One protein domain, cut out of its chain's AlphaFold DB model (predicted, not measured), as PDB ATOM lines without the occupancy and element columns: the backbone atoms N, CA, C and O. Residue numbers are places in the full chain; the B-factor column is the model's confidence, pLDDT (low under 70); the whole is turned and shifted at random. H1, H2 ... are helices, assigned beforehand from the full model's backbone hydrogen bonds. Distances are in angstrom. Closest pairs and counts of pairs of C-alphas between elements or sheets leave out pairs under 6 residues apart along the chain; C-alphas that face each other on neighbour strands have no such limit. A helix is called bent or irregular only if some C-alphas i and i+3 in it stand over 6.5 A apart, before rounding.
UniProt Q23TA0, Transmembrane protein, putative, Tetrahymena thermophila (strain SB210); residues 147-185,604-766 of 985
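What this domain is: This is residues 147 to 185 and 604 to 766 of the 985 residues of the protein "Transmembrane protein, putative" of Tetrahymena thermophila (strain SB210) (UniProt Q23TA0). Five long helices lie nearly aligned in a flat, loose slab: H3, H5 and H6 make an up-and-down bundle, each running against the one before it, H7 packs on H5, and H1 packs on H7. Small H4, after a long loop, is at one end; H2 and H8 are at the other. The printed part has 202 residues with eight named helices, H1 to H8 in order, and no named strand: all helix. It is loose, with a radius of gyration of the C-alphas of 23.0 A, and spans 80 by 46 by 19 A.

How they stand to each other: Start at H1, residues 147 to 181; it touches H7, residues 728 to 752, closest at C-alphas 164 and 734, 6.8 A. H7 touches H5, residues 672 to 689, closest at C-alphas 744 and 688, 5.0 A. H5 and H6, residues 694 to 718, form a hairpin, closest at C-alphas 686 and 696, 6.4 A. H6 touches H3, residues 611 to 643, the same way at a shallow tilt of 16 degrees, closest at C-alphas 703 and 622, 3.9 A. H3 and H4, residues 658 to 665, form a hairpin but only just touch, with 3 pairs within 8 A, closest at C-alphas 640 and 664, 7.0 A. H2, residues 604 to 609, meets H3 only through their link. H8, residues 755 to 765, is close to H7 but not clearly touching, closest at C-alphas 758 and 752, 6.2 A. Every O i to N i+4 pair is within hydrogen-bond range in H1, H2, H4 and H5, against 28 of 29 in H3, 20 of 21 in H6, 17 of 21 in H7 and 2 of 7 in H8, where 4 of 8 O i to N i+3 pairs are.

Where its parts are: Find C-alpha 147 at (255.479, 252.668, 238.901); H1 runs 50.5 A from there. H3, 47.5 A, has a kink of 34 degrees near residue 623. H5 measures 26.1 A, H6 35.5 A and H7 37.2 A. H8 is irregular, with C-alphas 757 and 760 9.0 A apart, and ends at C-alpha 765, (261.012, 253.802, 227.339).

The domain as a whole: The C-alphas farthest apart, those of Lys 656 and Asn 766, are 80.6 A apart. Residues 186 to 603 are not printed; C-alphas 185 and 604 are 58.8 A apart across this cut. The link from H3 to H4 is long. Look for pLDDT under 70 at residues 723 to 726, 756 and 760 to 766.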
ATOM      1  N   ILE A 147     255.748 254.082 239.218       78.69
ATOM      2  CA  ILE A 147     255.479 252.668 238.901       78.69
ATOM      3  C   ILE A 147     254.214 252.174 239.617       78.69
ATOM      4  O   ILE A 147     253.414 251.441 239.029       78.69
ATOM      5  N   PHE A 148     253.998 252.576 240.871       81.75
ATOM      6  CA  PHE A 148     252.807 252.212 241.629       81.75
ATOM      7  C   PHE A 148     251.531 252.783 241.000       81.75
ATOM      8  O   PHE A 148     250.585 252.031 240.776       81.75
ATOM      9  N   ILE A 149     251.505 254.076 240.656       81.50
ATOM     10  CA  ILE A 149     250.351 254.722 240.005       81.50
ATOM     11  C   ILE A 149     250.028 254.025 238.678       81.50
ATOM     12  O   ILE A 149     248.872 253.671 238.438       81.50
ATOM     13  N   LEU A 150     251.050 253.757 237.860       81.50
ATOM     14  CA  LEU A 150     250.922 253.012 236.607       81.50
ATOM     15  C   LEU A 150     250.309 251.620 236.836       81.50
ATOM     16  O   LEU A 150     249.366 251.215 236.157       81.50
ATOM     17  N   SER A 151     250.820 250.898 237.836       80.75
ATOM     18  CA  SER A 151     250.365 249.548 238.186       80.75
ATOM     19  C   SER A 151     248.916 249.537 238.671       80.75
ATOM     20  O   SER A 151     248.146 248.646 238.306       80.75
ATOM     21  N   VAL A 152     248.524 250.533 239.470       85.06
ATOM     22  CA  VAL A 152     247.147 250.698 239.951       85.06
ATOM     23  C   VAL A 152     246.201 250.985 238.790       85.06
ATOM     24  O   VAL A 152     245.140 250.366 238.724       85.06
ATOM     25  N   ASP A 153     246.568 251.862 237.855       85.88
ATOM     26  CA  ASP A 153     245.712 252.173 236.706       85.88
ATOM     27  C   ASP A 153     245.541 250.957 235.775       85.88
ATOM     28  O   ASP A 153     244.416 250.598 235.414       85.88
ATOM     29  N   ILE A 154     246.624 250.214 235.509       83.94
ATOM     30  CA  ILE A 154     246.569 248.935 234.781       83.94
ATOM     31  C   ILE A 154     245.645 247.937 235.500       83.94
ATOM     32  O   ILE A 154     244.818 247.273 234.863       83.94
ATOM     33  N   ALA A 155     245.741 247.828 236.828       85.81
ATOM     34  CA  ALA A 155     244.861 246.965 237.608       85.81
ATOM     35  C   ALA A 155     243.390 247.398 237.488       85.81
ATOM     36  O   ALA A 155     242.524 246.552 237.253       85.81
ATOM     37  N   ILE A 156     243.095 248.702 237.572       88.06
ATOM     38  CA  ILE A 156     241.748 249.260 237.372       88.06
ATOM     39  C   ILE A 156     241.215 248.892 235.985       88.06
ATOM     40  O   ILE A 156     240.074 248.429 235.876       88.06
ATOM     41  N   PHE A 157     242.029 249.024 234.934       87.00
ATOM     42  CA  PHE A 157     241.654 248.644 233.573       87.00
ATOM     43  C   PHE A 157     241.245 247.167 233.475       87.00
ATOM     44  O   PHE A 157     240.164 246.854 232.959       87.00
ATOM     45  N   TYR A 158     242.061 246.247 234.003       85.25
ATOM     46  CA  TYR A 158     241.759 244.812 233.966       85.25
ATOM     47  C   TYR A 158     240.558 244.438 234.841       85.25
ATOM     48  O   TYR A 158     239.714 243.648 234.412       85.25
ATOM     49  N   ILE A 159     240.422 245.037 236.027       90.81
ATOM     50  CA  ILE A 159     239.244 244.866 236.889       90.81
ATOM     51  C   ILE A 159     237.984 245.324 236.150       90.81
ATOM     52  O   ILE A 159     236.973 244.616 236.147       90.81
ATOM     53  N   PHE A 160     238.035 246.471 235.470       89.75
ATOM     54  CA  PHE A 160     236.911 246.989 234.695       89.75
ATOM     55  C   PHE A 160     236.581 246.095 233.488       89.75
ATOM     56  O   PHE A 160     235.409 245.811 233.229       89.75
ATOM     57  N   PHE A 161     237.589 245.567 232.788       87.00
ATOM     58  CA  PHE A 161     237.397 244.589 231.714       87.00
ATOM     59  C   PHE A 161     236.716 243.306 232.215       87.00
ATOM     60  O   PHE A 161     235.703 242.875 231.646       87.00
ATOM     61  N   LEU A 162     237.214 242.728 233.315       88.81
ATOM     62  CA  LEU A 162     236.612 241.563 233.964       88.81
ATOM     63  C   LEU A 162     235.174 241.860 234.393       88.81
ATOM     64  O   LEU A 162     234.281 241.045 234.158       88.81
ATOM     65  N   TYR A 163     234.913 243.045 234.944       91.62
ATOM     66  CA  TYR A 163     233.571 243.480 235.309       91.62
ATOM     67  C   TYR A 163     232.616 243.503 234.105       91.62
ATOM     68  O   TYR A 163     231.519 242.946 234.191       91.62
ATOM     69  N   ILE A 164     233.017 244.071 232.959       88.00
ATOM     70  CA  ILE A 164     232.182 244.070 231.744       88.00
ATOM     71  C   ILE A 164     231.926 242.629 231.270       88.00
ATOM     72  O   ILE A 164     230.794 242.283 230.898       88.00
ATOM     73  N   TYR A 165     232.948 241.770 231.308       84.00
ATOM     74  CA  TYR A 165     232.825 240.358 230.953       84.00
ATOM     75  C   TYR A 165     231.828 239.621 231.867       84.00
ATOM     76  O   TYR A 165     230.884 238.982 231.380       84.00
ATOM     77  N   PHE A 166     231.964 239.764 233.188       89.38
ATOM     78  CA  PHE A 166     231.054 239.168 234.165       89.38
ATOM     79  C   PHE A 166     229.637 239.725 234.045       89.38
ATOM     80  O   PHE A 166     228.674 238.956 234.085       89.38
ATOM     81  N   MET A 167     229.482 241.030 233.811       88.38
ATOM     82  CA  MET A 167     228.175 241.651 233.602       88.38
ATOM     83  C   MET A 167     227.469 241.065 232.374       88.38
ATOM     84  O   MET A 167     226.264 240.807 232.416       88.38
ATOM     85  N   LYS A 168     228.190 240.821 231.270       84.44
ATOM     86  CA  LYS A 168     227.632 240.174 230.070       84.44
ATOM     87  C   LYS A 168     227.098 238.786 230.394       84.44
ATOM     88  O   LYS A 168     225.955 238.474 230.056       84.44
ATOM     89  N   ARG A 169     227.900 237.979 231.089       85.56
ATOM     90  CA  ARG A 169     227.506 236.634 231.516       85.56
ATOM     91  C   ARG A 169     226.295 236.672 232.451       85.56
ATOM     92  O   ARG A 169     225.368 235.885 232.268       85.56
ATOM     93  N   ASN A 170     226.275 237.591 233.414       87.56
ATOM     94  CA  ASN A 170     225.180 237.712 234.372       87.56
ATOM     95  C   ASN A 170     223.875 238.153 233.694       87.56
ATOM     96  O   ASN A 170     222.851 237.498 233.847       87.56
ATOM     97  N   ASN A 171     223.924 239.180 232.841       85.00
ATOM     98  CA  ASN A 171     222.743 239.651 232.112       85.00
ATOM     99  C   ASN A 171     222.160 238.581 231.181       85.00
ATOM    100  O   ASN A 171     220.942 238.518 231.017       85.00
ATOM    101  N   GLN A 172     223.002 237.736 230.579       81.56
ATOM    102  CA  GLN A 172     222.536 236.577 229.812       81.56
ATOM    103  C   GLN A 172     221.814 235.564 230.702       81.56
ATOM    104  O   GLN A 172     220.696 235.177 230.374       81.56
ATOM    105  N   ARG A 173     222.390 235.207 231.858       83.81
ATOM    106  CA  ARG A 173     221.751 234.298 232.825       83.81
ATOM    107  C   ARG A 173     220.397 234.820 233.307       83.81
ATOM    108  O   ARG A 173     219.426 234.072 233.293       83.81
ATOM    109  N   THR A 174     220.308 236.098 233.678       83.56
ATOM    110  CA  THR A 174     219.046 236.707 234.126       83.56
ATOM    111  C   THR A 174     218.000 236.722 233.015       83.56
ATOM    112  O   THR A 174     216.833 236.429 233.257       83.56
ATOM    113  N   ALA A 175     218.392 237.027 231.777       77.50
ATOM    114  CA  ALA A 175     217.464 237.003 230.650       77.50
ATOM    115  C   ALA A 175     216.971 235.589 230.320       77.50
ATOM    116  O   ALA A 175     215.793 235.408 230.002       77.50
ATOM    117  N   ASP A 176     217.845 234.590 230.438       79.00
ATOM    118  CA  ASP A 176     217.474 233.190 230.281       79.00
ATOM    119  C   ASP A 176     216.474 232.772 231.371       79.00
ATOM    120  O   ASP A 176     215.430 232.221 231.036       79.00
ATOM    121  N   GLN A 177     216.710 233.129 232.639       80.25
ATOM    122  CA  GLN A 177     215.766 232.886 233.745       80.25
ATOM    123  C   GLN A 177     214.407 233.562 233.520       80.25
ATOM    124  O   GLN A 177     213.367 232.933 233.694       80.25
ATOM    125  N   ILE A 178     214.396 234.822 233.069       76.06
ATOM    126  CA  ILE A 178     213.156 235.540 232.730       76.06
ATOM    127  C   ILE A 178     212.398 234.817 231.615       76.06
ATOM    128  O   ILE A 178     211.174 234.781 231.651       76.06
ATOM    129  N   THR A 179     213.101 234.260 230.630       72.69
ATOM    130  CA  THR A 179     212.479 233.552 229.500       72.69
ATOM    131  C   THR A 179     211.946 232.178 229.910       72.69
ATOM    132  O   THR A 179     210.935 231.740 229.374       72.69
ATOM    133  N   ILE A 180     212.606 231.508 230.859       76.31
ATOM    134  CA  ILE A 180     212.178 230.204 231.386       76.31
ATOM    135  C   ILE A 180     210.924 230.352 232.257       76.31
ATOM    136  O   ILE A 180     210.021 229.525 232.144       76.31
ATOM    137  N   ASN A 181     210.859 231.409 233.074       77.38
ATOM    138  CA  ASN A 181     209.831 231.567 234.108       77.38
ATOM    139  C   ASN A 181     208.632 232.428 233.689       77.38
ATOM    140  O   ASN A 181     207.649 232.467 234.418       77.38
ATOM    141  N   ASN A 182     208.698 233.151 232.564       80.00
ATOM    142  CA  ASN A 182     207.640 234.087 232.182       80.00
ATOM    143  C   ASN A 182     207.060 233.817 230.794       80.00
ATOM    144  O   ASN A 182     207.780 233.589 229.817       80.00
ATOM    145  N   CYS A 183     205.742 233.982 230.695       82.94
ATOM    146  CA  CYS A 183     204.993 233.845 229.459       82.94
ATOM    147  C   CYS A 183     204.801 235.210 228.767       82.94
ATOM    148  O   CYS A 183     204.295 236.166 229.355       82.94
ATOM    149  N   LEU A 184     205.227 235.328 227.506       84.94
ATOM    150  CA  LEU A 184     205.070 236.530 226.675       84.94
ATOM    151  C   LEU A 184     204.431 236.145 225.339       84.94
ATOM    152  O   LEU A 184     204.813 235.137 224.752       84.94
ATOM    153  N   ALA A 185     203.568 236.998 224.776       85.88
ATOM    154  CA  ALA A 185     202.935 236.747 223.470       85.88
ATOM    155  C   ALA A 185     203.956 236.451 222.345       85.88
ATOM    156  O   ALA A 185     203.726 235.618 221.472       85.88
ATOM    157  N   PRO A 604     250.626 269.619 234.060       76.56
ATOM    158  CA  PRO A 604     250.051 269.912 235.371       76.56
ATOM    159  C   PRO A 604     249.031 271.051 235.406       76.56
ATOM    160  O   PRO A 604     248.016 270.977 236.101       76.56
ATOM    161  N   GLU A 605     249.310 272.106 234.647       75.94
ATOM    162  CA  GLU A 605     248.470 273.291 234.532       75.94
ATOM    163  C   GLU A 605     247.101 272.964 233.931       75.94
ATOM    164  O   GLU A 605     246.063 273.359 234.471       75.94
ATOM    165  N   TRP A 606     247.077 272.140 232.885       82.44
ATOM    166  CA  TRP A 606     245.847 271.653 232.283       82.44
ATOM    167  C   TRP A 606     245.001 270.857 233.287       82.44
ATOM    168  O   TRP A 606     243.802 271.109 233.436       82.44
ATOM    169  N   TYR A 607     245.603 269.934 234.047       82.50
ATOM    170  CA  TYR A 607     244.868 269.175 235.070       82.50
ATOM    171  C   TYR A 607     244.340 270.064 236.197       82.50
ATOM    172  O   TYR A 607     243.258 269.809 236.737       82.50
ATOM    173  N   ARG A 608     245.061 271.131 236.541       77.75
ATOM    174  CA  ARG A 608     244.608 272.090 237.546       77.75
ATOM    175  C   ARG A 608     243.427 272.918 237.049       77.75
ATOM    176  O   ARG A 608     242.405 272.979 237.733       77.75
ATOM    177  N   ASN A 609     243.559 273.541 235.882       78.56
ATOM    178  CA  ASN A 609     242.618 274.560 235.416       78.56
ATOM    179  C   ASN A 609     241.429 273.937 234.666       78.56
ATOM    180  O   ASN A 609     240.287 274.354 234.858       78.56
ATOM    181  N   VAL A 610     241.665 272.877 233.888       85.44
ATOM    182  CA  VAL A 610     240.631 272.158 233.122       85.44
ATOM    183  C   VAL A 610     240.136 270.926 233.877       85.44
ATOM    184  O   VAL A 610     238.931 270.677 233.956       85.44
ATOM    185  N   GLY A 611     241.037 270.172 234.512       86.50
ATOM    186  CA  GLY A 611     240.676 268.963 235.264       86.50
ATOM    187  C   GLY A 611     239.699 269.210 236.424       86.50
ATOM    188  O   GLY A 611     238.815 268.386 236.710       86.50
ATOM    189  N   ILE A 612     239.768 270.391 237.048       83.62
ATOM    190  CA  ILE A 612     238.813 270.805 238.085       83.62
ATOM    191  C   ILE A 612     237.379 270.921 237.546       83.62
ATOM    192  O   ILE A 612     236.437 270.561 238.255       83.62
ATOM    193  N   ILE A 613     237.194 271.321 236.282       88.25
ATOM    194  CA  ILE A 613     235.878 271.420 235.627       88.25
ATOM    195  C   ILE A 613     235.233 270.032 235.556       88.25
ATOM    196  O   ILE A 613     234.056 269.871 235.895       88.25
ATOM    197  N   PHE A 614     235.998 268.997 235.189       91.38
ATOM    198  CA  PHE A 614     235.501 267.618 235.160       91.38
ATOM    199  C   PHE A 614     235.170 267.098 236.560       91.38
ATOM    200  O   PHE A 614     234.115 266.489 236.757       91.38
ATOM    201  N   THR A 615     236.029 267.382 237.540       89.44
ATOM    202  CA  THR A 615     235.846 266.943 238.932       89.44
ATOM    203  C   THR A 615     234.594 267.574 239.551       89.44
ATOM    204  O   THR A 615     233.707 266.857 240.026       89.44
ATOM    205  N   ILE A 616     234.452 268.903 239.461       88.62
ATOM    206  CA  ILE A 616     233.251 269.633 239.898       88.62
ATOM    207  C   ILE A 616     232.028 269.151 239.110       88.62
ATOM    208  O   ILE A 616     230.962 268.942 239.688       88.62
ATOM    209  N   GLY A 617     232.170 268.912 237.805       91.06
ATOM    210  CA  GLY A 617     231.101 268.407 236.949       91.06
ATOM    211  C   GLY A 617     230.560 267.043 237.388       91.06
ATOM    212  O   GLY A 617     229.341 266.861 237.461       91.06
ATOM    213  N   ILE A 618     231.431 266.080 237.712       92.00
ATOM    214  CA  ILE A 618     231.009 264.763 238.214       92.00
ATOM    215  C   ILE A 618     230.404 264.873 239.613       92.00
ATOM    216  O   ILE A 618     229.337 264.299 239.846       92.00
ATOM    217  N   LEU A 619     231.026 265.617 240.531       90.50
ATOM    218  CA  LEU A 619     230.481 265.810 241.877       90.50
ATOM    219  C   LEU A 619     229.099 266.471 241.820       90.50
ATOM    220  O   LEU A 619     228.143 265.980 242.422       90.50
ATOM    221  N   SER A 620     228.944 267.510 240.997       90.31
ATOM    222  CA  SER A 620     227.655 268.153 240.740       90.31
ATOM    223  C   SER A 620     226.631 267.156 240.189       90.31
ATOM    224  O   SER A 620     225.497 267.097 240.667       90.31
ATOM    225  N   LYS A 621     227.026 266.268 239.261       90.69
ATOM    226  CA  LYS A 621     226.157 265.175 238.792       90.69
ATOM    227  C   LYS A 621     225.758 264.222 239.920       90.69
ATOM    228  O   LYS A 621     224.578 263.865 239.972       90.69
ATOM    229  N   ALA A 622     226.677 263.837 240.808       91.69
ATOM    230  CA  ALA A 622     226.401 262.953 241.941       91.69
ATOM    231  C   ALA A 622     225.276 263.511 242.825       91.69
ATOM    232  O   ALA A 622     224.311 262.797 243.104       91.69
ATOM    233  N   PHE A 623     225.325 264.804 243.158       88.38
ATOM    234  CA  PHE A 623     224.289 265.474 243.953       88.38
ATOM    235  C   PHE A 623     223.026 265.837 243.152       88.38
ATOM    236  O   PHE A 623     221.915 265.819 243.687       88.38
ATOM    237  N   SER A 624     223.146 266.100 241.846       88.62
ATOM    238  CA  SER A 624     222.001 266.446 240.988       88.62
ATOM    239  C   SER A 624     220.955 265.330 240.914       88.62
ATOM    240  O   SER A 624     219.760 265.593 240.748       88.62
ATOM    241  N   VAL A 625     221.386 264.068 241.034       87.12
ATOM    242  CA  VAL A 625     220.509 262.902 240.937       87.12
ATOM    243  C   VAL A 625     219.496 262.849 242.089       87.12
ATOM    244  O   VAL A 625     218.298 262.874 241.783       87.12
ATOM    245  N   PRO A 626     219.899 262.790 243.375       88.62
ATOM    246  CA  PRO A 626     218.957 262.842 244.490       88.62
ATOM    247  C   PRO A 626     218.136 264.132 244.471       88.62
ATOM    248  O   PRO A 626     216.913 264.070 244.612       88.62
ATOM    249  N   PHE A 627     218.773 265.274 244.192       88.62
ATOM    250  CA  PHE A 627     218.100 266.571 244.174       88.62
ATOM    251  C   PHE A 627     216.959 266.626 243.150       88.62
ATOM    252  O   PHE A 627     215.814 266.917 243.493       88.62
ATOM    253  N   GLY A 628     217.213 266.244 241.895       86.75
ATOM    254  CA  GLY A 628     216.186 266.249 240.851       86.75
ATOM    255  C   GLY A 628     215.010 265.316 241.159       86.75
ATOM    256  O   GLY A 628     213.873 265.577 240.760       86.75
ATOM    257  N   LYS A 629     215.250 264.224 241.890       84.81
ATOM    258  CA  LYS A 629     214.203 263.291 242.327       84.81
ATOM    259  C   LYS A 629     213.368 263.850 243.470       84.81
ATOM    260  O   LYS A 629     212.139 263.755 243.402       84.81
ATOM    261  N   LEU A 630     214.014 264.468 244.451       87.31
ATOM    262  CA  LEU A 630     213.351 265.179 245.536       87.31
ATOM    263  C   LEU A 630     212.464 266.303 244.987       87.31
ATOM    264  O   LEU A 630     211.287 266.370 245.333       87.31
ATOM    265  N   MET A 631     212.956 267.084 244.021       88.75
ATOM    266  CA  MET A 631     212.170 268.142 243.378       88.75
ATOM    267  C   MET A 631     210.920 267.612 242.665       88.75
ATOM    268  O   MET A 631     209.847 268.198 242.795       88.75
ATOM    269  N   ILE A 632     210.998 266.476 241.958       87.81
ATOM    270  CA  ILE A 632     209.809 265.863 241.334       87.81
ATOM    271  C   ILE A 632     208.809 265.390 242.399       87.81
ATOM    272  O   ILE A 632     207.597 265.505 242.192       87.81
ATOM    273  N   TYR A 633     209.293 264.842 243.515       87.38
ATOM    274  CA  TYR A 633     208.444 264.424 244.628       87.38
ATOM    275  C   TYR A 633     207.710 265.619 245.252       87.38
ATOM    276  O   TYR A 633     206.478 265.599 245.323       87.38
ATOM    277  N   VAL A 634     208.446 266.678 245.608       90.88
ATOM    278  CA  VAL A 634     207.899 267.924 246.165       90.88
ATOM    279  C   VAL A 634     206.898 268.548 245.195       90.88
ATOM    280  O   VAL A 634     205.761 268.808 245.573       90.88
ATOM    281  N   TYR A 635     207.255 268.672 243.914       92.25
ATOM    282  CA  TYR A 635     206.363 269.184 242.871       92.25
ATOM    283  C   TYR A 635     205.057 268.384 242.761       92.25
ATOM    284  O   TYR A 635     203.972 268.945 242.612       92.25
ATOM    285  N   LYS A 636     205.130 267.051 242.846       88.38
ATOM    286  CA  LYS A 636     203.937 266.201 242.794       88.38
ATOM    287  C   LYS A 636     203.055 266.359 244.024       88.38
ATOM    288  O   LYS A 636     201.837 266.417 243.863       88.38
ATOM    289  N   LYS A 637     203.645 266.442 245.216       88.94
ATOM    290  CA  LYS A 637     202.908 266.725 246.454       88.94
ATOM    291  C   LYS A 637     202.251 268.101 246.403       88.94
ATOM    292  O   LYS A 637     201.072 268.202 246.714       88.94
ATOM    293  N   PHE A 638     202.956 269.102 245.887       92.06
ATOM    294  CA  PHE A 638     202.433 270.448 245.683       92.06
ATOM    295  C   PHE A 638     201.218 270.477 244.741       92.06
ATOM    296  O   PHE A 638     200.196 271.070 245.069       92.06
ATOM    297  N   ILE A 639     201.260 269.762 243.608       91.19
ATOM    298  CA  ILE A 639     200.093 269.654 242.708       91.19
ATOM    299  C   ILE A 639     198.901 268.977 243.392       91.19
ATOM    300  O   ILE A 639     197.763 269.390 243.179       91.19
ATOM    301  N   ILE A 640     199.144 267.915 244.163       89.94
ATOM    302  CA  ILE A 640     198.077 267.206 244.883       89.94
ATOM    303  C   ILE A 640     197.455 268.130 245.936       89.94
ATOM    304  O   ILE A 640     196.237 268.217 246.012       89.94
ATOM    305  N   TRP A 641     198.279 268.882 246.662       90.31
ATOM    306  CA  TRP A 641     197.823 269.866 247.638       90.31
ATOM    307  C   TRP A 641     196.952 270.959 246.995       90.31
ATOM    308  O   TRP A 641     195.870 271.260 247.496       90.31
ATOM    309  N   ILE A 642     197.330 271.473 245.817       91.31
ATOM    310  CA  ILE A 642     196.491 272.410 245.045       91.31
ATOM    311  C   ILE A 642     195.155 271.767 244.625       91.31
ATOM    312  O   ILE A 642     194.106 272.418 244.686       91.31
ATOM    313  N   ASP A 643     195.162 270.498 244.197       91.00
ATOM    314  CA  ASP A 643     193.936 269.758 243.853       91.00
ATOM    315  C   ASP A 643     193.003 269.592 245.064       91.00
ATOM    316  O   ASP A 643     191.785 269.678 244.909       91.00
ATOM    317  N   GLN A 644     193.563 269.460 246.267       90.56
ATOM    318  CA  GLN A 644     192.845 269.377 247.543       90.56
ATOM    319  C   GLN A 644     192.440 270.751 248.107       90.56
ATOM    320  O   GLN A 644     192.108 270.862 249.282       90.56
ATOM    321  N   LYS A 645     192.459 271.825 247.301       88.12
ATOM    322  CA  LYS A 645     192.190 273.209 247.752       88.12
ATOM    323  C   LYS A 645     193.099 273.657 248.907       88.12
ATOM    324  O   LYS A 645     192.656 274.390 249.782       88.12
ATOM    325  N   CYS A 646     194.348 273.211 248.903       88.19
ATOM    326  CA  CYS A 646     195.310 273.488 249.964       88.19
ATOM    327  C   CYS A 646     194.918 272.914 251.339       88.19
ATOM    328  O   CYS A 646     195.476 273.318 252.356       88.19
ATOM    329  N   THR A 647     193.993 271.949 251.377       84.62
ATOM    330  CA  THR A 647     193.626 271.214 252.594       84.62
ATOM    331  C   THR A 647     194.411 269.906 252.699       84.62
ATOM    332  O   THR A 647     194.900 269.378 251.698       84.62
ATOM    333  N   LEU A 648     194.542 269.381 253.919       81.75
ATOM    334  CA  LEU A 648     195.152 268.070 254.179       81.75
ATOM    335  C   LEU A 648     194.158 266.908 254.006       81.75
ATOM    336  O   LEU A 648     194.555 265.748 254.101       81.75
ATOM    337  N   ASP A 649     192.887 267.201 253.721       81.94
ATOM    338  CA  ASP A 649     191.848 266.188 253.592       81.94
ATOM    339  C   ASP A 649     191.998 265.401 252.275       81.94
ATOM    340  O   ASP A 649     191.992 265.944 251.163       81.94
ATOM    341  N   SER A 650     192.138 264.078 252.389       78.19
ATOM    342  CA  SER A 650     192.260 263.159 251.254       78.19
ATOM    343  C   SER A 650     190.995 263.039 250.406       78.19
ATOM    344  O   SER A 650     191.096 262.571 249.261       78.19
ATOM    345  N   ASN A 651     189.850 263.462 250.950       81.44
ATOM    346  CA  ASN A 651     188.521 263.282 250.369       81.44
ATOM    347  C   ASN A 651     188.088 264.462 249.486       81.44
ATOM    348  O   ASN A 651     187.210 264.313 248.634       81.44
ATOM    349  N   ILE A 652     188.738 265.621 249.618       84.06
ATOM    350  CA  ILE A 652     188.441 266.819 248.828       84.06
ATOM    351  C   ILE A 652     189.291 266.818 247.548       84.06
ATOM    352  O   ILE A 652     190.511 266.685 247.591       84.06
ATOM    353  N   THR A 653     188.664 266.983 246.378       88.31
ATOM    354  CA  THR A 653     189.370 267.077 245.086       88.31
ATOM    355  C   THR A 653     188.667 268.031 244.120       88.31
ATOM    356  O   THR A 653     187.440 268.113 244.081       88.31
ATOM    357  N   ARG A 654     189.442 268.752 243.298       85.00
ATOM    358  CA  ARG A 654     188.934 269.570 242.179       85.00
ATOM    359  C   ARG A 654     188.667 268.735 240.916       85.00
ATOM    360  O   ARG A 654     188.124 269.249 239.932       85.00
ATOM    361  N   CYS A 655     189.045 267.456 240.905       84.44
ATOM    362  CA  CYS A 655     188.891 266.576 239.753       84.44
ATOM    363  C   CYS A 655     187.419 266.242 239.464       84.44
ATOM    364  O   CYS A 655     186.757 265.571 240.244       84.44
ATOM    365  N   LYS A 656     186.930 266.605 238.269       81.06
ATOM    366  CA  LYS A 656     185.545 266.324 237.831       81.06
ATOM    367  C   LYS A 656     185.337 264.898 237.308       81.06
ATOM    368  O   LYS A 656     184.215 264.492 237.033       81.06
ATOM    369  N   SER A 657     186.418 264.154 237.068       75.31
ATOM    370  CA  SER A 657     186.357 262.789 236.537       75.31
ATOM    371  C   SER A 657     187.416 261.898 237.169       75.31
ATOM    372  O   SER A 657     188.549 262.333 237.386       75.31
ATOM    373  N   ASN A 658     187.084 260.616 237.347       81.94
ATOM    374  CA  ASN A 658     188.010 259.626 237.900       81.94
ATOM    375  C   ASN A 658     189.326 259.548 237.091       81.94
ATOM    376  O   ASN A 658     190.423 259.461 237.630       81.94
ATOM    377  N   ASN A 659     189.256 259.718 235.766       77.00
ATOM    378  CA  ASN A 659     190.445 259.751 234.909       77.00
ATOM    379  C   ASN A 659     191.390 260.932 235.193       77.00
ATOM    380  O   ASN A 659     192.607 260.780 235.058       77.00
ATOM    381  N   GLN A 660     190.857 262.110 235.534       82.00
ATOM    382  CA  GLN A 660     191.673 263.268 235.919       82.00
ATOM    383  C   GLN A 660     192.340 263.023 237.272       82.00
ATOM    384  O   GLN A 660     193.551 263.220 237.385       82.00
ATOM    385  N   TRP A 661     191.580 262.488 238.228       87.00
ATOM    386  CA  TRP A 661     192.067 262.131 239.557       87.00
ATOM    387  C   TRP A 661     193.214 261.111 239.489       87.00
ATOM    388  O   TRP A 661     194.324 261.373 239.962       87.00
ATOM    389  N   ILE A 662     193.016 260.008 238.753       87.69
ATOM    390  CA  ILE A 662     194.058 259.000 238.506       87.69
ATOM    391  C   ILE A 662     195.276 259.642 237.832       87.69
ATOM    392  O   ILE A 662     196.412 259.317 238.163       87.69
ATOM    393  N   ARG A 663     195.088 260.554 236.868       85.25
ATOM    394  CA  ARG A 663     196.202 261.168 236.125       85.25
ATOM    395  C   ARG A 663     197.105 262.023 237.017       85.25
ATOM    396  O   ARG A 663     198.319 261.995 236.804       85.25
ATOM    397  N   ILE A 664     196.538 262.766 237.965       88.25
ATOM    398  CA  ILE A 664     197.297 263.615 238.896       88.25
ATOM    399  C   ILE A 664     198.092 262.751 239.876       88.25
ATOM    400  O   ILE A 664     199.311 262.934 239.992       88.25
ATOM    401  N   ARG A 665     197.432 261.750 240.476       88.19
ATOM    402  CA  ARG A 665     198.029 260.836 241.466       88.19
ATOM    403  C   ARG A 665     198.952 259.775 240.859       88.19
ATOM    404  O   ARG A 665     199.735 259.153 241.567       88.19
ATOM    405  N   LYS A 666     198.934 259.582 239.537       87.69
ATOM    406  CA  LYS A 666     199.843 258.645 238.866       87.69
ATOM    407  C   LYS A 666     201.291 259.145 238.911       87.69
ATOM    408  O   LYS A 666     201.609 260.232 238.413       87.69
ATOM    409  N   GLY A 667     202.171 258.287 239.428       88.31
ATOM    410  CA  GLY A 667     203.615 258.502 239.462       88.31
ATOM    411  C   GLY A 667     204.247 258.730 238.077       88.31
ATOM    412  O   GLY A 667     203.671 258.342 237.041       88.31
ATOM    413  N   PRO A 668     205.431 259.369 238.019       88.75
ATOM    414  CA  PRO A 668     206.137 259.626 236.766       88.75
ATOM    415  C   PRO A 668     206.602 258.327 236.091       88.75
ATOM    416  O   PRO A 668     206.675 257.264 236.706       88.75
ATOM    417  N   LYS A 669     206.927 258.407 234.790       86.50
ATOM    418  CA  LYS A 669     207.597 257.296 234.090       86.50
ATOM    419  C   LYS A 669     209.053 257.234 234.535       86.50
ATOM    420  O   LYS A 669     209.774 258.212 234.332       86.50
ATOM    421  N   PHE A 670     209.497 256.072 234.995       87.56
ATOM    422  CA  PHE A 670     210.922 255.789 235.053       87.56
ATOM    423  C   PHE A 670     211.458 255.659 233.622       87.56
ATOM    424  O   PHE A 670     210.932 254.895 232.814       87.56
ATOM    425  N   SER A 671     212.430 256.493 233.265       86.31
ATOM    426  CA  SER A 671     212.922 256.605 231.891       86.31
ATOM    427  C   SER A 671     214.308 255.978 231.789       86.31
ATOM    428  O   SER A 671     215.317 256.670 231.910       86.31
ATOM    429  N   ILE A 672     214.328 254.664 231.568       88.38
ATOM    430  CA  ILE A 672     215.533 253.819 231.590       88.38
ATOM    431  C   ILE A 672     216.579 254.292 230.576       88.38
ATOM    432  O   ILE A 672     217.761 254.357 230.901       88.38
ATOM    433  N   GLN A 673     216.148 254.734 229.390       89.38
ATOM    434  CA  GLN A 673     217.064 255.236 228.365       89.38
ATOM    435  C   GLN A 673     217.914 256.435 228.825       89.38
ATOM    436  O   GLN A 673     219.060 256.561 228.412       89.38
ATOM    437  N   TYR A 674     217.395 257.309 229.698       89.12
ATOM    438  CA  TYR A 674     218.184 258.442 230.196       89.12
ATOM    439  C   TYR A 674     219.200 258.006 231.242       89.12
ATOM    440  O   TYR A 674     220.310 258.521 231.244       89.12
ATOM    441  N   ARG A 675     218.830 257.051 232.102       90.38
ATOM    442  CA  ARG A 675     219.738 256.513 233.117       90.38
ATOM    443  C   ARG A 675     220.915 255.801 232.476       90.38
ATOM    444  O   ARG A 675     222.048 256.142 232.780       90.38
ATOM    445  N   TYR A 676     220.660 254.931 231.498       92.62
ATOM    446  CA  TYR A 676     221.746 254.300 230.750       92.62
ATOM    447  C   TYR A 676     222.655 255.318 230.061       92.62
ATOM    448  O   TYR A 676     223.869 255.184 230.158       92.62
ATOM    449  N   ALA A 677     222.099 256.351 229.422       93.50
ATOM    450  CA  ALA A 677     222.919 257.378 228.784       93.50
ATOM    451  C   ALA A 677     223.804 258.143 229.789       93.50
ATOM    452  O   ALA A 677     224.978 258.357 229.514       93.50
ATOM    453  N   GLN A 678     223.260 258.503 230.959       92.81
ATOM    454  CA  GLN A 678     224.008 259.180 232.028       92.81
ATOM    455  C   GLN A 678     225.101 258.290 232.636       92.81
ATOM    456  O   GLN A 678     226.199 258.766 232.899       92.81
ATOM    457  N   HIS A 679     224.820 257.001 232.847       94.81
ATOM    458  CA  HIS A 679     225.816 256.058 233.357       94.81
ATOM    459  C   HIS A 679     226.947 255.828 232.355       94.81
ATOM    460  O   HIS A 679     228.104 255.806 232.759       94.81
ATOM    461  N   LEU A 680     226.627 255.703 231.058       94.81
ATOM    462  CA  LEU A 680     227.645 255.628 230.007       94.81
ATOM    463  C   LEU A 680     228.514 256.886 230.000       94.81
ATOM    464  O   LEU A 680     229.726 256.773 229.973       94.81
ATOM    465  N   GLU A 681     227.906 258.070 230.072       94.44
ATOM    466  CA  GLU A 681     228.627 259.346 230.096       94.44
ATOM    467  C   GLU A 681     229.635 259.420 231.256       94.44
ATOM    468  O   GLU A 681     230.798 259.744 231.032       94.44
ATOM    469  N   VAL A 682     229.214 259.085 232.480       95.06
ATOM    470  CA  VAL A 682     230.087 259.128 233.667       95.06
ATOM    471  C   VAL A 682     231.198 258.074 233.590       95.06
ATOM    472  O   VAL A 682     232.343 258.391 233.894       95.06
ATOM    473  N   LEU A 683     230.892 256.849 233.146       95.06
ATOM    474  CA  LEU A 683     231.898 255.790 232.994       95.06
ATOM    475  C   LEU A 683     232.911 256.113 231.898       95.06
ATOM    476  O   LEU A 683     234.097 255.882 232.083       95.06
ATOM    477  N   PHE A 684     232.466 256.667 230.772       94.69
ATOM    478  CA  PHE A 684     233.381 257.094 229.720       94.69
ATOM    479  C   PHE A 684     234.282 258.228 230.200       94.69
ATOM    480  O   PHE A 684     235.478 258.175 229.944       94.69
ATOM    481  N   LEU A 685     233.753 259.209 230.935       93.81
ATOM    482  CA  LEU A 685     234.563 260.305 231.473       93.81
ATOM    483  C   LEU A 685     235.595 259.799 232.496       93.81
ATOM    484  O   LEU A 685     236.757 260.188 232.417       93.81
ATOM    485  N   MET A 686     235.198 258.866 233.370       94.06
ATOM    486  CA  MET A 686     236.102 258.157 234.286       94.06
ATOM    487  C   MET A 686     237.231 257.449 233.533       94.06
ATOM    488  O   MET A 686     238.393 257.646 233.848       94.06
ATOM    489  N   MET A 687     236.897 256.654 232.517       91.06
ATOM    490  CA  MET A 687     237.894 255.917 231.736       91.06
ATOM    491  C   MET A 687     238.776 256.851 230.895       91.06
ATOM    492  O   MET A 687     239.928 256.534 230.647       91.06
ATOM    493  N   THR A 688     238.268 258.007 230.469       91.62
ATOM    494  CA  THR A 688     239.029 258.958 229.642       91.62
ATOM    495  C   THR A 688     240.061 259.714 230.471       91.62
ATOM    496  O   THR A 688     241.202 259.822 230.048       91.62
ATOM    497  N   TYR A 689     239.697 260.219 231.652       90.44
ATOM    498  CA  TYR A 689     240.583 261.110 232.409       90.44
ATOM    499  C   TYR A 689     240.981 260.609 233.804       90.44
ATOM    500  O   TYR A 689     241.689 261.312 234.519       90.44
ATOM    501  N   GLY A 690     240.539 259.418 234.210       88.56
ATOM    502  CA  GLY A 690     240.796 258.877 235.546       88.56
ATOM    503  C   GLY A 690     242.278 258.660 235.849       88.56
ATOM    504  O   GLY A 690     242.700 258.958 236.962       88.56
ATOM    505  N   ALA A 691     243.068 258.236 234.856       84.06
ATOM    506  CA  ALA A 691     244.501 257.971 235.005       84.06
ATOM    507  C   ALA A 691     245.286 259.185 235.540       84.06
ATOM    508  O   ALA A 691     246.084 259.051 236.460       84.06
ATOM    509  N   GLY A 692     245.001 260.383 235.014       81.00
ATOM    510  CA  GLY A 692     245.624 261.637 235.461       81.00
ATOM    511  C   GLY A 692     244.877 262.356 236.591       81.00
ATOM    512  O   GLY A 692     245.357 263.364 237.097       81.00
ATOM    513  N   MET A 693     243.689 261.880 236.989       85.25
ATOM    514  CA  MET A 693     242.853 262.522 238.013       85.25
ATOM    515  C   MET A 693     242.205 261.499 238.960       85.25
ATOM    516  O   MET A 693     241.015 261.192 238.825       85.25
ATOM    517  N   PRO A 694     242.924 261.019 239.988       81.56
ATOM    518  CA  PRO A 694     242.402 260.019 240.920       81.56
ATOM    519  C   PRO A 694     241.107 260.431 241.646       81.56
ATOM    520  O   PRO A 694     240.234 259.594 241.884       81.56
ATOM    521  N   LEU A 695     240.915 261.726 241.944       81.44
ATOM    522  CA  LEU A 695     239.678 262.231 242.567       81.44
ATOM    523  C   LEU A 695     238.426 261.985 241.719       81.44
ATOM    524  O   LEU A 695     237.314 261.893 242.250       81.44
ATOM    525  N   LEU A 696     238.595 261.844 240.406       89.12
ATOM    526  CA  LEU A 696     237.511 261.530 239.491       89.12
ATOM    527  C   LEU A 696     236.878 260.177 239.837       89.12
ATOM    528  O   LEU A 696     235.651 260.058 239.819       89.12
ATOM    529  N   TYR A 697     237.687 259.185 240.235       90.12
ATOM    530  CA  TYR A 697     237.200 257.876 240.672       90.12
ATOM    531  C   TYR A 697     236.288 257.988 241.901       90.12
ATOM    532  O   TYR A 697     235.208 257.388 241.920       90.12
ATOM    533  N   LEU A 698     236.651 258.819 242.887       89.50
ATOM    534  CA  LEU A 698     235.822 259.073 244.071       89.50
ATOM    535  C   LEU A 698     234.487 259.735 243.696       89.50
ATOM    536  O   LEU A 698     233.425 259.310 244.157       89.50
ATOM    537  N   GLY A 699     234.516 260.742 242.819       91.62
ATOM    538  CA  GLY A 699     233.301 261.397 242.332       91.62
ATOM    539  C   GLY A 699     232.358 260.428 241.607       91.62
ATOM    540  O   GLY A 699     231.142 260.457 241.813       91.62
ATOM    541  N   VAL A 700     232.914 259.528 240.792       94.81
ATOM    542  CA  VAL A 700     232.159 258.492 240.068       94.81
ATOM    543  C   VAL A 700     231.557 257.473 241.035       94.81
ATOM    544  O   VAL A 700     230.388 257.104 240.887       94.81
ATOM    545  N   PHE A 701     232.314 257.058 242.051       94.56
ATOM    546  CA  PHE A 701     231.824 256.182 243.111       94.56
ATOM    547  C   PHE A 701     230.617 256.798 243.834       94.56
ATOM    548  O   PHE A 701     229.556 256.169 243.901       94.56
ATOM    549  N   LEU A 702     230.728 258.054 244.284       94.19
ATOM    550  CA  LEU A 702     229.626 258.776 244.930       94.19
ATOM    551  C   LEU A 702     228.406 258.902 244.009       94.19
ATOM    552  O   LEU A 702     227.270 258.694 244.442       94.19
ATOM    553  N   TYR A 703     228.625 259.180 242.720       95.94
ATOM    554  CA  TYR A 703     227.555 259.227 241.728       95.94
ATOM    555  C   TYR A 703     226.794 257.898 241.634       95.94
ATOM    556  O   TYR A 703     225.558 257.896 241.669       95.94
ATOM    557  N   PHE A 704     227.494 256.763 241.535       95.44
ATOM    558  CA  PHE A 704     226.842 255.455 241.452       95.44
ATOM    559  C   PHE A 704     226.151 255.063 242.756       95.44
ATOM    560  O   PHE A 704     225.029 254.552 242.702       95.44
ATOM    561  N   LEU A 705     226.753 255.369 243.907       95.50
ATOM    562  CA  LEU A 705     226.157 255.148 245.223       95.50
ATOM    563  C   LEU A 705     224.820 255.895 245.350       95.50
ATOM    564  O   LEU A 705     223.774 255.284 245.587       95.50
ATOM    565  N   PHE A 706     224.817 257.209 245.110       94.44
ATOM    566  CA  PHE A 706     223.599 258.016 245.184       94.44
ATOM    567  C   PHE A 706     222.583 257.624 244.113       94.44
ATOM    568  O   PHE A 706     221.382 257.538 244.398       94.44
ATOM    569  N   SER A 707     223.023 257.334 242.886       93.94
ATOM    570  CA  SER A 707     222.106 256.899 241.832       93.94
ATOM    571  C   SER A 707     221.447 255.561 242.161       93.94
ATOM    572  O   SER A 707     220.254 255.411 241.909       93.94
ATOM    573  N   PHE A 708     222.171 254.615 242.764       94.00
ATOM    574  CA  PHE A 708     221.629 253.314 243.149       94.00
ATOM    575  C   PHE A 708     220.494 253.451 244.169       94.00
ATOM    576  O   PHE A 708     219.381 252.981 243.919       94.00
ATOM    577  N   TYR A 709     220.731 254.143 245.289       93.56
ATOM    578  CA  TYR A 709     219.706 254.307 246.324       93.56
ATOM    579  C   TYR A 709     218.508 255.120 245.828       93.56
ATOM    580  O   TYR A 709     217.356 254.737 246.056       93.56
ATOM    581  N   THR A 710     218.756 256.214 245.104       92.31
ATOM    582  CA  THR A 710     217.676 257.071 244.595       92.31
ATOM    583  C   THR A 710     216.822 256.363 243.547       92.31
ATOM    584  O   THR A 710     215.594 256.455 243.611       92.31
ATOM    585  N   ASP A 711     217.424 255.619 242.612       91.69
ATOM    586  CA  ASP A 711     216.675 254.862 241.607       91.69
ATOM    587  C   ASP A 711     215.946 253.667 242.221       91.69
ATOM    588  O   ASP A 711     214.801 253.416 241.843       91.69
ATOM    589  N   LYS A 712     216.528 252.999 243.226       92.06
ATOM    590  CA  LYS A 712     215.848 251.948 243.995       92.06
ATOM    591  C   LYS A 712     214.585 252.490 244.668       92.06
ATOM    592  O   LYS A 712     213.496 251.964 244.444       92.06
ATOM    593  N   ILE A 713     214.691 253.582 245.429       90.06
ATOM    594  CA  ILE A 713     213.534 254.216 246.086       90.06
ATOM    595  C   ILE A 713     212.494 254.655 245.048       90.06
ATOM    596  O   ILE A 713     211.298 254.399 245.210       90.06
ATOM    597  N   MET A 714     212.936 255.277 243.955       87.31
ATOM    598  CA  MET A 714     212.052 255.749 242.892       87.31
ATOM    599  C   MET A 714     211.289 254.613 242.217       87.31
ATOM    600  O   MET A 714     210.095 254.767 241.971       87.31
ATOM    601  N   LEU A 715     211.950 253.499 241.903       88.88
ATOM    602  CA  LEU A 715     211.332 252.353 241.241       88.88
ATOM    603  C   LEU A 715     210.277 251.678 242.118       88.88
ATOM    604  O   LEU A 715     209.199 251.376 241.614       88.88
ATOM    605  N   PHE A 716     210.567 251.484 243.407       88.62
ATOM    606  CA  PHE A 716     209.677 250.741 244.300       88.62
ATOM    607  C   PHE A 716     208.570 251.594 244.932       88.62
ATOM    608  O   PHE A 716     207.476 251.081 245.142       88.62
ATOM    609  N   LYS A 717     208.813 252.881 245.227       87.69
ATOM    610  CA  LYS A 717     207.858 253.708 245.995       87.69
ATOM    611  C   LYS A 717     207.109 254.770 245.185       87.69
ATOM    612  O   LYS A 717     206.019 255.158 245.587       87.69
ATOM    613  N   PHE A 718     207.667 255.283 244.083       86.69
ATOM    614  CA  PHE A 718     207.143 256.514 243.458       86.69
ATOM    615  C   PHE A 718     206.792 256.397 241.974       86.69
ATOM    616  O   PHE A 718     205.814 256.984 241.499       86.69
ATOM    617  N   CYS A 719     207.601 255.683 241.199       88.75
ATOM    618  CA  CYS A 719     207.378 255.522 239.773       88.75
ATOM    619  C   CYS A 719     206.218 254.563 239.528       88.75
ATOM    620  O   CYS A 719     206.017 253.580 240.234       88.75
ATOM    621  N   ARG A 720     205.459 254.817 238.464       86.31
ATOM    622  CA  ARG A 720     204.481 253.824 238.011       86.31
ATOM    623  C   ARG A 720     205.180 252.589 237.443       86.31
ATOM    624  O   ARG A 720     206.232 252.736 236.817       86.31
ATOM    625  N   LYS A 721     204.519 251.428 237.539       79.94
ATOM    626  CA  LYS A 721     204.945 250.172 236.897       79.94
ATOM    627  C   LYS A 721     205.351 250.431 235.439       79.94
ATOM    628  O   LYS A 721     204.573 250.999 234.660       79.94
ATOM    629  N   SER A 722     206.602 250.103 235.115       74.38
ATOM    630  CA  SER A 722     207.146 250.226 233.762       74.38
ATOM    631  C   SER A 722     206.609 249.110 232.869       74.38
ATOM    632  O   SER A 722     206.198 248.057 233.346       74.38
ATOM    633  N   ILE A 723     206.637 249.359 231.564       69.69
ATOM    634  CA  ILE A 723     206.435 248.339 230.533       69.69
ATOM    635  C   ILE A 723     207.592 247.327 230.639       69.69
ATOM    636  O   ILE A 723     208.723 247.772 230.889       69.69
ATOM    637  N   PRO A 724     207.347 246.014 230.469       64.31
ATOM    638  CA  PRO A 724     208.413 245.024 230.366       64.31
ATOM    639  C   PRO A 724     209.305 245.357 229.165       64.31
ATOM    640  O   PRO A 724     208.840 245.474 228.031       64.31
ATOM    641  N   LEU A 725     210.593 245.563 229.420       67.00
ATOM    642  CA  LEU A 725     211.576 245.905 228.397       67.00
ATOM    643  C   LEU A 725     212.492 244.709 228.146       67.00
ATOM    644  O   LEU A 725     212.904 244.033 229.084       67.00
ATOM    645  N   ASP A 726     212.813 244.455 226.879       67.50
ATOM    646  CA  ASP A 726     213.689 243.342 226.508       67.50
ATOM    647  C   ASP A 726     215.153 243.609 226.909       67.50
ATOM    648  O   ASP A 726     215.606 244.755 226.993       67.50
ATOM    649  N   GLN A 727     215.944 242.535 227.010       76.31
ATOM    650  CA  GLN A 727     217.394 242.557 227.279       76.31
ATOM    651  C   GLN A 727     218.214 243.380 226.259       76.31
ATOM    652  O   GLN A 727     219.384 243.687 226.482       76.31
ATOM    653  N   GLN A 728     217.623 243.758 225.122       78.06
ATOM    654  CA  GLN A 728     218.310 244.464 224.039       78.06
ATOM    655  C   GLN A 728     219.022 245.741 224.505       78.06
ATOM    656  O   GLN A 728     220.136 245.988 224.054       78.06
ATOM    657  N   MET A 729     218.420 246.526 225.406       82.56
ATOM    658  CA  MET A 729     219.045 247.748 225.939       82.56
ATOM    659  C   MET A 729     220.244 247.447 226.838       82.56
ATOM    660  O   MET A 729     221.269 248.107 226.716       82.56
ATOM    661  N   ALA A 730     220.137 246.438 227.705       85.50
ATOM    662  CA  ALA A 730     221.225 246.040 228.594       85.50
ATOM    663  C   ALA A 730     222.425 245.511 227.794       85.50
ATOM    664  O   ALA A 730     223.558 245.923 228.027       85.50
ATOM    665  N   ASN A 731     222.168 244.676 226.783       83.88
ATOM    666  CA  ASN A 731     223.207 244.216 225.861       83.88
ATOM    667  C   ASN A 731     223.831 245.398 225.115       83.88
ATOM    668  O   ASN A 731     225.043 245.462 224.952       83.88
ATOM    669  N   TYR A 732     223.002 246.344 224.671       84.25
ATOM    670  CA  TYR A 732     223.474 247.536 223.985       84.25
ATOM    671  C   TYR A 732     224.405 248.382 224.865       84.25
ATOM    672  O   TYR A 732     225.498 248.728 224.428       84.25
ATOM    673  N   PHE A 733     224.004 248.659 226.108       88.75
ATOM    674  CA  PHE A 733     224.813 249.363 227.104       88.75
ATOM    675  C   PHE A 733     226.181 248.694 227.297       88.75
ATOM    676  O   PHE A 733     227.206 249.361 227.214       88.75
ATOM    677  N   GLN A 734     226.207 247.367 227.442       87.38
ATOM    678  CA  GLN A 734     227.449 246.598 227.567       87.38
ATOM    679  C   GLN A 734     228.357 246.722 226.349       87.38
ATOM    680  O   GLN A 734     229.554 246.928 226.502       87.38
ATOM    681  N   TYR A 735     227.800 246.606 225.138       85.12
ATOM    682  CA  TYR A 735     228.589 246.782 223.920       85.12
ATOM    683  C   TYR A 735     229.220 248.171 223.849       85.12
ATOM    684  O   TYR A 735     230.334 248.285 223.352       85.12
ATOM    685  N   MET A 736     228.537 249.208 224.347       86.56
ATOM    686  CA  MET A 736     229.124 250.545 224.387       86.56
ATOM    687  C   MET A 736     230.295 250.630 225.367       86.56
ATOM    688  O   MET A 736     231.304 251.222 225.014       86.56
ATOM    689  N   LEU A 737     230.214 249.993 226.540       89.00
ATOM    690  CA  LEU A 737     231.300 250.020 227.530       89.00
ATOM    691  C   LEU A 737     232.629 249.458 227.008       89.00
ATOM    692  O   LEU A 737     233.677 249.953 227.388       89.00
ATOM    693  N   TYR A 738     232.630 248.484 226.094       85.69
ATOM    694  CA  TYR A 738     233.896 248.009 225.517       85.69
ATOM    695  C   TYR A 738     234.656 249.106 224.754       85.69
ATOM    696  O   TYR A 738     235.883 249.094 224.747       85.69
ATOM    697  N   TYR A 739     233.961 250.078 224.151       85.44
ATOM    698  CA  TYR A 739     234.630 251.192 223.472       85.44
ATOM    699  C   TYR A 739     235.325 252.147 224.450       85.44
ATOM    700  O   TYR A 739     236.273 252.815 224.046       85.44
ATOM    701  N   SER A 740     234.921 252.200 225.727       88.69
ATOM    702  CA  SER A 740     235.609 253.054 226.704       88.69
ATOM    703  C   SER A 740     237.015 252.546 227.027       88.69
ATOM    704  O   SER A 740     237.876 253.351 227.349       88.69
ATOM    705  N   LEU A 741     237.272 251.239 226.896       82.81
ATOM    706  CA  LEU A 741     238.610 250.656 227.075       82.81
ATOM    707  C   LEU A 741     239.597 251.159 226.011       82.81
ATOM    708  O   LEU A 741     240.757 251.412 226.315       82.81
ATOM    709  N   ILE A 742     239.127 251.333 224.771       82.06
ATOM    710  CA  ILE A 742     239.945 251.854 223.665       82.06
ATOM    711  C   ILE A 742     240.309 253.318 223.933       82.06
ATOM    712  O   ILE A 742     241.468 253.698 223.791       82.06
ATOM    713  N   ILE A 743     239.330 254.119 224.362       84.12
ATOM    714  CA  ILE A 743     239.541 255.533 224.708       84.12
ATOM    715  C   ILE A 743     240.478 255.670 225.910       84.12
ATOM    716  O   ILE A 743     241.341 256.536 225.900       84.12
ATOM    717  N   HIS A 744     240.349 254.806 226.914       86.31
ATOM    718  CA  HIS A 744     241.247 254.818 228.064       86.31
ATOM    719  C   HIS A 744     242.691 254.531 227.671       86.31
ATOM    720  O   HIS A 744     243.572 255.292 228.034       86.31
ATOM    721  N   ARG A 745     242.945 253.482 226.874       78.31
ATOM    722  CA  ARG A 745     244.305 253.179 226.392       78.31
ATOM    723  C   ARG A 745     244.924 254.379 225.681       78.31
ATOM    724  O   ARG A 745     246.111 254.645 225.807       78.31
ATOM    725  N   PHE A 746     244.103 255.081 224.918       80.31
ATOM    726  CA  PHE A 746     244.509 256.255 224.183       80.31
ATOM    727  C   PHE A 746     244.922 257.414 225.109       80.31
ATOM    728  O   PHE A 746     246.012 257.963 224.970       80.31
ATOM    729  N   THR A 747     244.077 257.780 226.073       81.94
ATOM    730  CA  THR A 747     244.376 258.889 226.990       81.94
ATOM    731  C   THR A 747     245.435 258.531 228.025       81.94
ATOM    732  O   THR A 747     246.193 259.403 228.444       81.94
ATOM    733  N   TYR A 748     245.532 257.252 228.381       81.81
ATOM    734  CA  TYR A 748     246.603 256.678 229.186       81.81
ATOM    735  C   TYR A 748     247.970 256.987 228.576       81.81
ATOM    736  O   TYR A 748     248.824 257.546 229.257       81.81
ATOM    737  N   ILE A 749     248.150 256.709 227.277       77.69
ATOM    738  CA  ILE A 749     249.409 256.980 226.569       77.69
ATOM    739  C   ILE A 749     249.742 258.474 226.633       77.69
ATOM    740  O   ILE A 749     250.861 258.829 226.970       77.69
ATOM    741  N   LEU A 750     248.769 259.354 226.376       76.50
ATOM    742  CA  LEU A 750     249.007 260.802 226.423       76.50
ATOM    743  C   LEU A 750     249.342 261.324 227.827       76.50
ATOM    744  O   LEU A 750     250.074 262.299 227.950       76.50
ATOM    745  N   THR A 751     248.793 260.704 228.873       81.62
ATOM    746  CA  THR A 751     249.017 261.131 230.262       81.62
ATOM    747  C   THR A 751     250.388 260.675 230.757       81.62
ATOM    748  O   THR A 751     251.165 261.484 231.255       81.62
ATOM    749  N   PHE A 752     250.700 259.385 230.606       76.69
ATOM    750  CA  PHE A 752     251.916 258.790 231.165       76.69
ATOM    751  C   PHE A 752     253.167 259.026 230.312       76.69
ATOM    752  O   PHE A 752     254.267 258.945 230.845       76.69
ATOM    753  N   ASN A 753     253.023 259.369 229.025       75.00
ATOM    754  CA  ASN A 753     254.162 259.768 228.190       75.00
ATOM    755  C   ASN A 753     254.559 261.240 228.371       75.00
ATOM    756  O   ASN A 753     255.501 261.678 227.715       75.00
ATOM    757  N   ASN A 754     253.851 262.025 229.193       75.75
ATOM    758  CA  ASN A 754     254.225 263.419 229.401       75.75
ATOM    759  C   ASN A 754     255.421 263.513 230.374       75.75
ATOM    760  O   ASN A 754     255.252 263.209 231.562       75.75
ATOM    761  N   PRO A 755     256.604 263.973 229.919       71.38
ATOM    762  CA  PRO A 755     257.801 264.053 230.760       71.38
ATOM    763  C   PRO A 755     257.654 265.039 231.923       71.38
ATOM    764  O   PRO A 755     258.292 264.866 232.959       71.38
ATOM    765  N   ALA A 756     256.765 266.032 231.805       69.56
ATOM    766  CA  ALA A 756     256.477 266.967 232.890       69.56
ATOM    767  C   ALA A 756     255.793 266.288 234.094       69.56
ATOM    768  O   ALA A 756     255.860 266.803 235.207       69.56
ATOM    769  N   LEU A 757     255.125 265.147 233.877       73.25
ATOM    770  CA  LEU A 757     254.435 264.387 234.926       73.25
ATOM    771  C   LEU A 757     255.213 263.143 235.362       73.25
ATOM    772  O   LEU A 757     255.207 262.819 236.546       73.25
ATOM    773  N   PHE A 758     255.863 262.445 234.426       74.19
ATOM    774  CA  PHE A 758     256.507 261.153 234.681       74.19
ATOM    775  C   PHE A 758     257.882 261.030 234.007       74.19
ATOM    776  O   PHE A 758     258.110 260.118 233.212       74.19
ATOM    777  N   TYR A 759     258.814 261.926 234.339       73.06
ATOM    778  CA  TYR A 759     260.180 261.894 233.791       73.06
ATOM    779  C   TYR A 759     260.901 260.550 234.069       73.06
ATOM    780  O   TYR A 759     261.484 259.976 233.155       73.06
ATOM    781  N   ASP A 760     260.747 259.970 235.271       68.81
ATOM    782  CA  ASP A 760     261.347 258.677 235.673       68.81
ATOM    783  C   ASP A 760     260.953 257.484 234.773       68.81
ATOM    784  O   ASP A 760     261.621 256.447 234.760       68.81
ATOM    785  N   LEU A 761     259.816 257.572 234.070       68.31
ATOM    786  CA  LEU A 761     259.341 256.507 233.179       68.31
ATOM    787  C   LEU A 761     259.958 256.606 231.777       68.31
ATOM    788  O   LEU A 761     259.906 255.636 231.017       68.31
ATOM    789  N   GLN A 762     260.559 257.746 231.431       65.50
ATOM    790  CA  GLN A 762     261.123 257.990 230.109       65.50
ATOM    791  C   GLN A 762     262.408 257.182 229.877       65.50
ATOM    792  O   GLN A 762     262.570 256.604 228.799       65.50
ATOM    793  N   ASP A 763     263.236 257.000 230.909       55.97
ATOM    794  CA  ASP A 763     264.440 256.157 230.848       55.97
ATOM    795  C   ASP A 763     264.132 254.687 230.533       55.97
ATOM    796  O   ASP A 763     264.857 254.037 229.779       55.97
ATOM    797  N   LEU A 764     263.011 254.162 231.044       54.47
ATOM    798  CA  LEU A 764     262.537 252.806 230.732       54.47
ATOM    799  C   LEU A 764     262.058 252.686 229.276       54.47
ATOM    800  O   LEU A 764     262.142 251.614 228.675       54.47
ATOM    801  N   SER A 765     261.552 253.780 228.700       51.22
ATOM    802  CA  SER A 765     261.012 253.802 227.339       51.22
ATOM    803  C   SER A 765     262.103 253.827 226.263       51.22
ATOM    804  O   SER A 765     261.913 253.214 225.210       51.22
ATOM    805  N   ASN A 766     263.274 254.410 226.553       47.81
ATOM    806  CA  ASN A 766     264.387 254.577 225.608       47.81
ATOM    807  C   ASN A 766     264.990 253.248 225.091       47.81
ATOM    808  O   ASN A 766     265.583 253.229 224.016       47.81
TER     809      ASN A 766